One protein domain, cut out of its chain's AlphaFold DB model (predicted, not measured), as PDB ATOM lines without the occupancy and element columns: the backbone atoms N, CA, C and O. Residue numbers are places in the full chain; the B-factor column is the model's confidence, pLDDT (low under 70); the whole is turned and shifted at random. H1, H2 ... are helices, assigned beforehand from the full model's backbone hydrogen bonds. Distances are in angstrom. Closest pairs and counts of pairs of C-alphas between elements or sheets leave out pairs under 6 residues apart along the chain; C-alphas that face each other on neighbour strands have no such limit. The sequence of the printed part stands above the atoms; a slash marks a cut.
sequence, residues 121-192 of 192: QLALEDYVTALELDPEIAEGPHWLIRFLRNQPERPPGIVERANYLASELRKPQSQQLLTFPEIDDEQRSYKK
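This is residues 121 to 192 of the 192 residues of the protein "Tetratricopeptide repeat protein" of Gammaproteobacteria bacterium (UniProt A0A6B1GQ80). Two helices, H1 and H4, run opposite ways side by side at 40 degrees, with the short H2 at the end of the pair where H1 ends and H4 begins. From this small core the chain loops out to H3 at one far end, and after H4 it folds back past H5, which lies off the pair across from H1; residues 170 to 175 stick out at the other far end. The printed part has 72 residues with five named helices, H1 to H5 in that order, and no named strand, the class being all helix. It is only just loose, close to compact, with a radius of gyration of the C-alphas of 13.7 A, and only just flat, spanning 43 by 28 by 14 A.

H1, residues 121 to 133, begins at C-alpha 121 (0.880, 38.450, 24.730) and is 18.6 A long. H2 is residues 135 to 139 and H3 residues 143 to 148. H4, residues 158 to 169, is 16.1 A long from C-alpha 158 (-5.954, 48.181, 32.078). H5, residues 181 to 186, ends at C-alpha 186 (-2.459, 46.974, 42.650).

H1 and H4 touch at a steep tilt of 40 degrees, opposite ways; their closest C-alphas, of Leu 124 and Ala 162, are 5.4 A apart. H1, with residues 130 to 131 alone, and H2 only just touch, with 3 pairs of C-alphas within 8 A, and only at the corner; the closest C-alphas are those of Leu 131 and Ile 137, 6.5 A. H4, with residues 158 to 159 alone, and H2 only just touch, also with 3 pairs; the closest C-alphas are those of Ala 138 and Val 159, 5.3 A. H3 and H5 touch no helix; H4 and H5 are only just apart, at 8.3 A between their closest C-alphas. Each O i to N i+4 pair is within hydrogen-bond range in H1, H3 and H4; in H2 it is 0 of 1, with 2 of 2 O i to N i+3 pairs, and in H5 1 of 2.

The C-alphas farthest apart, of Leu 148 and Ser 174, are 43.5 A apart. The printed part has no cut and ends at the chain's last residue; the link from H4 to H5 is long. The mean pLDDT of the printed part is 82.0, with residues 139, 141, 155 and 181 to 192 under 70.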
ATOM      1  N   GLN A 121       1.275  38.127  26.103       96.12
ATOM      2  CA  GLN A 121       0.880  38.450  24.730       96.12
ATOM      3  C   GLN A 121      -0.647  38.388  24.557       96.12
ATOM      4  O   GLN A 121      -1.240  39.327  24.034       96.12
ATOM      5  N   LEU A 122      -1.280  37.324  25.061       97.69
ATOM      6  CA  LEU A 122      -2.739  37.169  25.040       97.69
ATOM      7  C   LEU A 122      -3.416  38.203  25.945       97.69
ATOM      8  O   LEU A 122      -4.446  38.759  25.580       97.69
ATOM      9  N   ALA A 123      -2.804  38.513  27.093       95.56
ATOM     10  CA  ALA A 123      -3.283  39.572  27.974       95.56
ATOM     11  C   ALA A 123      -3.330  40.926  27.253       95.56
ATOM     12  O   ALA A 123      -4.342  41.620  27.307       95.56
ATOM     13  N   LEU A 124      -2.258  41.279  26.533       96.38
ATOM     14  CA  LEU A 124      -2.199  42.511  25.750       96.38
ATOM     15  C   LEU A 124      -3.272  42.552  24.653       96.38
ATOM     16  O   LEU A 124      -3.912  43.585  24.484       96.38
ATOM     17  N   GLU A 125      -3.479  41.453  23.928       98.06
ATOM     18  CA  GLU A 125      -4.510  41.357  22.884       98.06
ATOM     19  C   GLU A 125      -5.922  41.585  23.448       98.06
ATOM     20  O   GLU A 125      -6.704  42.359  22.888       98.06
ATOM     21  N   ASP A 126      -6.226  40.985  24.599       98.19
ATOM     22  CA  ASP A 126      -7.500  41.174  25.293       98.19
ATOM     23  C   ASP A 126      -7.672  42.594  25.840       98.19
ATOM     24  O   ASP A 126      -8.748  43.181  25.702       98.19
ATOM     25  N   TYR A 127      -6.625  43.187  26.419       95.38
ATOM     26  CA  TYR A 127      -6.687  44.572  26.884       95.38
ATOM     27  C   TYR A 127      -6.901  45.553  25.732       95.38
ATOM     28  O   TYR A 127      -7.703  46.475  25.865       95.38
ATOM     29  N   VAL A 128      -6.222  45.356  24.599       97.38
ATOM     30  CA  VAL A 128      -6.429  46.172  23.394       97.38
ATOM     31  C   VAL A 128      -7.864  46.027  22.901       97.38
ATOM     32  O   VAL A 128      -8.528  47.039  22.696       97.38
ATOM     33  N   THR A 129      -8.377  44.799  22.811       97.75
ATOM     34  CA  THR A 129      -9.766  44.551  22.391       97.75
ATOM     35  C   THR A 129     -10.766  45.236  23.329       97.75
ATOM     36  O   THR A 129     -11.707  45.880  22.871       97.75
ATOM     37  N   ALA A 130     -10.551  45.164  24.645       96.25
ATOM     38  CA  ALA A 130     -11.397  45.849  25.620       96.25
ATOM     39  C   ALA A 130     -11.400  47.375  25.418       96.25
ATOM     40  O   ALA A 130     -12.464  47.987  25.439       96.25
ATOM     41  N   LEU A 131     -10.227  47.975  25.194       94.75
ATOM     42  CA  LEU A 131     -10.065  49.417  24.972       94.75
ATOM     43  C   LEU A 131     -10.641  49.889  23.629       94.75
ATOM     44  O   LEU A 131     -11.076  51.033  23.525       94.75
ATOM     45  N   GLU A 132     -10.631  49.036  22.604       96.50
ATOM     46  CA  GLU A 132     -11.258  49.317  21.308       96.50
ATOM     47  C   GLU A 132     -12.789  49.282  21.394       96.50
ATOM     48  O   GLU A 132     -13.452  50.127  20.789       96.50
ATOM     49  N   LEU A 133     -13.344  48.330  22.153       95.75
ATOM     50  CA  LEU A 133     -14.788  48.196  22.372       95.75
ATOM     51  C   LEU A 133     -15.348  49.311  23.265       95.75
ATOM     52  O   LEU A 133     -16.419  49.844  22.985       95.75
ATOM     53  N   ASP A 134     -14.632  49.664  24.333       93.44
ATOM     54  CA  ASP A 134     -15.017  50.726  25.259       93.44
ATOM     55  C   ASP A 134     -13.776  51.479  25.762       93.44
ATOM     56  O   ASP A 134     -13.114  51.028  26.696       93.44
ATOM     57  N   PRO A 135     -13.454  52.653  25.199       89.75
ATOM     58  CA  PRO A 135     -12.332  53.457  25.672       89.75
ATOM     59  C   PRO A 135     -12.468  53.933  27.128       89.75
ATOM     60  O   PRO A 135     -11.451  54.179  27.777       89.75
ATOM     61  N   GLU A 136     -13.690  54.063  27.664       85.25
ATOM     62  CA  GLU A 136     -13.919  54.532  29.040       85.25
ATOM     63  C   GLU A 136     -13.550  53.468  30.078       85.25
ATOM     64  O   GLU A 136     -13.223  53.797  31.223       85.25
ATOM     65  N   ILE A 137     -13.482  52.191  29.680       82.75
ATOM     66  CA  ILE A 137     -13.028  51.105  30.554       82.75
ATOM     67  C   ILE A 137     -11.593  51.341  31.067       82.75
ATOM     68  O   ILE A 137     -11.219  50.859  32.142       82.75
ATOM     69  N   ALA A 138     -10.798  52.129  30.330       73.94
ATOM     70  CA  ALA A 138      -9.456  52.555  30.703       73.94
ATOM     71  C   ALA A 138      -9.429  53.329  32.025       73.94
ATOM     72  O   ALA A 138      -8.453  53.233  32.774       73.94
ATOM     73  N   GLU A 139     -10.485  54.094  32.321       68.69
ATOM     74  CA  GLU A 139     -10.552  55.014  33.461       68.69
ATOM     75  C   GLU A 139     -10.841  54.304  34.792       68.69
ATOM     76  O   GLU A 139     -10.609  54.874  35.870       68.69
ATOM     77  N   GLY A 140     -11.224  53.023  34.741       70.62
ATOM     78  CA  GLY A 140     -11.670  52.268  35.909       70.62
ATOM     79  C   GLY A 140     -12.890  52.926  36.572       70.62
ATOM     80  O   GLY A 140     -13.520  53.823  36.012       70.62
ATOM     81  N   PRO A 141     -13.270  52.503  37.785       68.94
ATOM     82  CA  PRO A 141     -14.343  53.142  38.530       68.94
ATOM     83  C   PRO A 141     -14.232  54.653  38.627       68.94
ATOM     84  O   PRO A 141     -13.213  55.200  39.053       68.94
ATOM     85  N   HIS A 142     -15.344  55.303  38.278       79.06
ATOM     86  CA  HIS A 142     -15.527  56.744  38.341       79.06
ATOM     87  C   HIS A 142     -15.066  57.319  39.690       79.06
ATOM     88  O   HIS A 142     -15.192  56.667  40.730       79.06
ATOM     89  N   TRP A 143     -14.562  58.557  39.697       82.50
ATOM     90  CA  TRP A 143     -13.980  59.180  40.896       82.50
ATOM     91  C   TRP A 143     -14.915  59.135  42.111       82.50
ATOM     92  O   TRP A 143     -14.443  58.928  43.225       82.50
ATOM     93  N   LEU A 144     -16.231  59.256  41.900       81.50
ATOM     94  CA  LEU A 144     -17.223  59.165  42.969       81.50
ATOM     95  C   LEU A 144     -17.216  57.783  43.637       81.50
ATOM     96  O   LEU A 144     -17.282  57.692  44.858       81.50
ATOM     97  N   ILE A 145     -17.093  56.709  42.853       79.56
ATOM     98  CA  ILE A 145     -17.007  55.342  43.380       79.56
ATOM     99  C   ILE A 145     -15.730  55.171  44.206       79.56
ATOM    100  O   ILE A 145     -15.783  54.590  45.287       79.56
ATOM    101  N   ARG A 146     -14.598  55.720  43.748       82.81
ATOM    102  CA  ARG A 146     -13.329  55.682  44.499       82.81
ATOM    103  C   ARG A 146     -13.412  56.478  45.802       82.81
ATOM    104  O   ARG A 146     -13.033  55.976  46.856       82.81
ATOM    105  N   PHE A 147     -13.997  57.674  45.742       83.06
ATOM    106  CA  PHE A 147     -14.238  58.524  46.906       83.06
ATOM    107  C   PHE A 147     -15.095  57.816  47.964       83.06
ATOM    108  O   PHE A 147     -14.717  57.774  49.132       83.06
ATOM    109  N   LEU A 148     -16.209  57.197  47.559       83.12
ATOM    110  CA  LEU A 148     -17.091  56.454  48.469       83.12
ATOM    111  C   LEU A 148     -16.411  55.231  49.101       83.12
ATOM    112  O   LEU A 148     -16.828  54.787  50.167       83.12
ATOM    113  N   ARG A 149     -15.358  54.708  48.466       76.81
ATOM    114  CA  ARG A 149     -14.529  53.603  48.967       76.81
ATOM    115  C   ARG A 149     -13.285  54.075  49.726       76.81
ATOM    116  O   ARG A 149     -12.419  53.262  50.014       76.81
ATOM    117  N   ASN A 150     -13.184  55.368  50.044       81.94
ATOM    118  CA  ASN A 150     -12.029  55.966  50.721       81.94
ATOM    119  C   ASN A 150     -10.690  55.688  50.004       81.94
ATOM    120  O   ASN A 150      -9.660  55.487  50.646       81.94
ATOM    121  N   GLN A 151     -10.703  55.676  48.666       73.06
ATOM    122  CA  GLN A 151      -9.511  55.475  47.845       73.06
ATOM    123  C   GLN A 151      -9.128  56.777  47.126       73.06
ATOM    124  O   GLN A 151      -9.786  57.153  46.148       73.06
ATOM    125  N   PRO A 152      -8.106  57.505  47.619       71.38
ATOM    126  CA  PRO A 152      -7.727  58.803  47.067       71.38
ATOM    127  C   PRO A 152      -7.018  58.684  45.712       71.38
ATOM    128  O   PRO A 152      -7.169  59.565  44.866       71.38
ATOM    129  N   GLU A 153      -6.285  57.593  45.491       74.50
ATOM    130  CA  GLU A 153      -5.534  57.341  44.262       74.50
ATOM    131  C   GLU A 153      -6.268  56.340  43.366       74.50
ATOM    132  O   GLU A 153      -6.988  55.452  43.827       74.50
ATOM    133  N   ARG A 154      -6.129  56.524  42.051       75.50
ATOM    134  CA  ARG A 154      -6.652  55.578  41.066       75.50
ATOM    135  C   ARG A 154      -5.650  54.421  40.972       75.50
ATOM    136  O   ARG A 154      -4.491  54.716  40.688       75.50
ATOM    137  N   PRO A 155      -6.059  53.153  41.163       68.12
ATOM    138  CA  PRO A 155      -5.158  52.038  40.897       68.12
ATOM    139  C   PRO A 155      -4.750  52.045  39.414       68.12
ATOM    140  O   PRO A 155      -5.515  52.556  38.582       68.12
ATOM    141  N   PRO A 156      -3.581  51.488  39.059       73.81
ATOM    142  CA  PRO A 156      -3.207  51.291  37.664       73.81
ATOM    143  C   PRO A 156      -4.346  50.581  36.921       73.81
ATOM    144  O   PRO A 156      -4.850  49.554  37.375       73.81
ATOM    145  N   GLY A 157      -4.808  51.162  35.816       81.50
ATOM    146  CA  GLY A 157      -5.889  50.605  35.017       81.50
ATOM    147  C   GLY A 157      -5.374  49.643  33.952       81.50
ATOM    148  O   GLY A 157      -4.169  49.439  33.772       81.50
ATOM    149  N   ILE A 158      -6.307  49.091  33.174       86.38
ATOM    150  CA  ILE A 158      -5.954  48.181  32.078       86.38
ATOM    151  C   ILE A 158      -5.102  48.871  31.003       86.38
ATOM    152  O   ILE A 158      -4.298  48.219  30.346       86.38
ATOM    153  N   VAL A 159      -5.241  50.193  30.835       89.00
ATOM    154  CA  VAL A 159      -4.490  50.960  29.832       89.00
ATOM    155  C   VAL A 159      -3.024  51.110  30.221       89.00
ATOM    156  O   VAL A 159      -2.146  50.945  29.375       89.00
ATOM    157  N   GLU A 160      -2.727  51.364  31.498       87.31
ATOM    158  CA  GLU A 160      -1.356  51.385  31.999       87.31
ATOM    159  C   GLU A 160      -0.713  50.013  31.835       87.31
ATOM    160  O   GLU A 160       0.416  49.929  31.348       87.31
ATOM    161  N   ARG A 161      -1.448  48.940  32.159       88.62
ATOM    162  CA  ARG A 161      -0.933  47.582  31.988       88.62
ATOM    163  C   ARG A 161      -0.696  47.228  30.525       88.62
ATOM    164  O   ARG A 161       0.372  46.716  30.197       88.62
ATOM    165  N   ALA A 162      -1.639  47.537  29.640       91.94
ATOM    166  CA  ALA A 162      -1.501  47.296  28.208       91.94
ATOM    167  C   ALA A 162      -0.293  48.043  27.625       91.94
ATOM    168  O   ALA A 162       0.536  47.450  26.937       91.94
ATOM    169  N   ASN A 163      -0.136  49.328  27.954       91.94
ATOM    170  CA  ASN A 163       1.011  50.122  27.513       91.94
ATOM    171  C   ASN A 163       2.334  49.565  28.045       91.94
ATOM    172  O   ASN A 163       3.322  49.508  27.309       91.94
ATOM    173  N   TYR A 164       2.346  49.128  29.306       90.44
ATOM    174  CA  TYR A 164       3.504  48.498  29.922       90.44
ATOM    175  C   TYR A 164       3.909  47.222  29.178       90.44
ATOM    176  O   TYR A 164       5.027  47.144  28.659       90.44
ATOM    177  N   LEU A 165       2.981  46.270  29.030       91.94
ATOM    178  CA  LEU A 165       3.214  45.017  28.310       91.94
ATOM    179  C   LEU A 165       3.659  45.277  26.868       91.94
ATOM    180  O   LEU A 165       4.643  44.697  26.414       91.94
ATOM    181  N   ALA A 166       3.013  46.209  26.165       94.25
ATOM    182  CA  ALA A 166       3.393  46.589  24.807       94.25
ATOM    183  C   ALA A 166       4.817  47.159  24.725       94.25
ATOM    184  O   ALA A 166       5.498  46.967  23.716       94.25
ATOM    185  N   SER A 167       5.276  47.874  25.755       93.06
ATOM    186  CA  SER A 167       6.634  48.418  25.808       93.06
ATOM    187  C   SER A 167       7.685  47.335  26.064       93.06
ATOM    188  O   SER A 167       8.719  47.317  25.394       93.06
ATOM    189  N   GLU A 168       7.404  46.396  26.970       92.94
ATOM    190  CA  GLU A 168       8.308  45.298  27.310       92.94
ATOM    191  C   GLU A 168       8.398  44.277  26.176       92.94
ATOM    192  O   GLU A 168       9.496  43.886  25.794       92.94
ATOM    193  N   LEU A 169       7.275  43.913  25.551       92.94
ATOM    194  CA  LEU A 169       7.234  42.932  24.460       92.94
ATOM    195  C   LEU A 169       7.986  43.387  23.196       92.94
ATOM    196  O   LEU A 169       8.368  42.555  22.375       92.94
ATOM    197  N   ARG A 170       8.265  44.690  23.048       93.38
ATOM    198  CA  ARG A 170       9.128  45.227  21.976       93.38
ATOM    199  C   ARG A 170      10.619  45.004  22.230       93.38
ATOM    200  O   ARG A 170      11.411  45.102  21.292       93.38
ATOM    201  N   LYS A 171      11.025  44.758  23.478       94.06
ATOM    202  CA  LYS A 171      12.427  44.521  23.834       94.06
ATOM    203  C   LYS A 171      12.846  43.097  23.453       94.06
ATOM    204  O   LYS A 171      11.999  42.203  23.388       94.06
ATOM    205  N   PRO A 172      14.151  42.841  23.253       93.94
ATOM    206  CA  PRO A 172      14.667  41.477  23.158       93.94
ATOM    207  C   PRO A 172      14.291  40.667  24.404       93.94
ATOM    208  O   PRO A 172      14.381  41.197  25.508       93.94
ATOM    209  N   GLN A 173      13.949  39.383  24.245       88.38
ATOM    210  CA  GLN A 173      13.481  38.509  25.340       88.38
ATOM    211  C   GLN A 173      14.371  38.540  26.593       88.38
ATOM    212  O   GLN A 173      13.865  38.517  27.707       88.38
ATOM    213  N   SER A 174      15.693  38.658  26.435       89.75
ATOM    214  CA  SER A 174      16.646  38.722  27.554       89.75
ATOM    215  C   SER A 174      16.572  40.000  28.400       89.75
ATOM    216  O   SER A 174      17.219  40.073  29.440       89.75
ATOM    217  N   GLN A 175      15.832  41.013  27.947       89.12
ATOM    218  CA  GLN A 175      15.684  42.324  28.588       89.12
ATOM    219  C   GLN A 175      14.237  42.614  29.009       89.12
ATOM    220  O   GLN A 175      13.964  43.705  29.509       89.12
ATOM    221  N   GLN A 176      13.314  41.681  28.763       89.31
ATOM    222  CA  GLN A 176      11.901  41.850  29.091       89.31
ATOM    223  C   GLN A 176      11.683  41.658  30.590       89.31
ATOM    224  O   GLN A 176      12.148  40.679  31.172       89.31
ATOM    225  N   LEU A 177      10.929  42.570  31.198       88.44
ATOM    226  CA  LEU A 177      10.457  42.445  32.573       88.44
ATOM    227  C   LEU A 177       8.930  42.371  32.561       88.44
ATOM    228  O   LEU A 177       8.250  43.363  32.764       88.44
ATOM    229  N   LEU A 178       8.357  41.210  32.259       85.06
ATOM    230  CA  LEU A 178       6.904  41.108  32.036       85.06
ATOM    231  C   LEU A 178       6.074  41.041  33.329       85.06
ATOM    232  O   LEU A 178       4.855  41.187  33.292       85.06
ATOM    233  N   THR A 179       6.732  40.871  34.475       80.44
ATOM    234  CA  THR A 179       6.098  40.828  35.792       80.44
ATOM    235  C   THR A 179       6.674  41.912  36.699       80.44
ATOM    236  O   THR A 179       7.891  42.088  36.787       80.44
ATOM    237  N   PHE A 180       5.790  42.636  37.380       73.44
ATOM    238  CA  PHE A 180       6.105  43.626  38.408       73.44
ATOM    239  C   PHE A 180       5.149  43.408  39.585       73.44
ATOM    240  O   PHE A 180       4.119  44.074  39.661       73.44
ATOM    241  N   PRO A 181       5.472  42.487  40.516       67.12
ATOM    242  CA  PRO A 181       4.531  42.028  41.539       67.12
ATOM    243  C   PRO A 181       3.868  43.144  42.353       67.12
ATOM    244  O   PRO A 181       2.702  43.028  42.694       67.12
ATOM    245  N   GLU A 182       4.583  44.238  42.635       68.38
ATOM    246  CA  GLU A 182       4.041  45.387  43.373       68.38
ATOM    247  C   GLU A 182       2.913  46.098  42.602       68.38
ATOM    248  O   GLU A 182       1.866  46.374  43.173       68.38
ATOM    249  N   ILE A 183       3.083  46.324  41.294       65.12
ATOM    250  CA  ILE A 183       2.108  47.019  40.430       65.12
ATOM    251  C   ILE A 183       1.000  46.061  39.975       65.12
ATOM    252  O   ILE A 183      -0.171  46.434  39.897       65.12
ATOM    253  N   ASP A 184       1.362  44.814  39.680       66.31
ATOM    254  CA  ASP A 184       0.432  43.771  39.242       66.31
ATOM    255  C   ASP A 184      -0.569  43.433  40.370       66.31
ATOM    256  O   ASP A 184      -1.741  43.141  40.118       66.31
ATOM    257  N   ASP A 185      -0.141  43.554  41.630       64.50
ATOM    258  CA  ASP A 185      -1.000  43.396  42.804       64.50
ATOM    259  C   ASP A 185      -1.947  44.583  43.038       64.50
ATOM    260  O   ASP A 185      -3.015  44.399  43.629       64.50
ATOM    261  N   GLU A 186      -1.605  45.781  42.563       64.00
ATOM    262  CA  GLU A 186      -2.459  46.974  42.650       64.00
ATOM    263  C   GLU A 186      -3.589  46.976  41.610       64.00
ATOM    264  O   GLU A 186      -4.623  47.606  41.826       64.00
ATOM    265  N   GLN A 187      -3.444  46.222  40.516       59.19
ATOM    266  CA  GLN A 187      -4.499  46.012  39.509       59.19
ATOM    267  C   GLN A 187      -5.600  45.055  39.981       59.19
ATOM    268  O   GLN A 187      -6.592  44.827  39.281       59.19
ATOM    269  N   ARG A 188      -5.441  44.460  41.170       59.44
ATOM    270  CA  ARG A 188      -6.465  43.619  41.788       59.44
ATOM    271  C   ARG A 188      -7.725  44.447  42.048       59.44
ATOM    272  O   ARG A 188      -7.675  45.649  42.293       59.44
ATOM    273  N   SER A 189      -8.873  43.771  42.004       51.91
ATOM    274  CA  SER A 189     -10.170  44.368  42.331       51.91
ATOM    275  C   SER A 189     -10.073  45.155  43.640       51.91
ATOM    276  O   SER A 189      -9.423  44.689  44.574       51.91
ATOM    277  N   TYR A 190     -10.719  46.323  43.692       48.44
ATOM    278  CA  TYR A 190     -10.798  47.206  44.858       48.44
ATOM    279  C   TYR A 190     -10.980  46.409  46.153       48.44
ATOM    280  O   TYR A 190     -12.099  45.990  46.455       48.44
ATOM    281  N   LYS A 191      -9.890  46.204  46.897       48.94
ATOM    282  CA  LYS A 191      -9.948  45.674  48.260       48.94
ATOM    283  C   LYS A 191     -10.675  46.711  49.120       48.94
ATOM    284  O   LYS A 191     -10.426  47.911  48.955       48.94
ATOM    285  N   LYS A 192     -11.634  46.255  49.930       48.28
ATOM    286  CA  LYS A 192     -12.333  47.111  50.901       48.28
ATOM    287  C   LYS A 192     -11.351  47.687  51.921       48.28
ATOM    288  O   LYS A 192     -10.363  46.995  52.254       48.28
TER     289      LYS A 192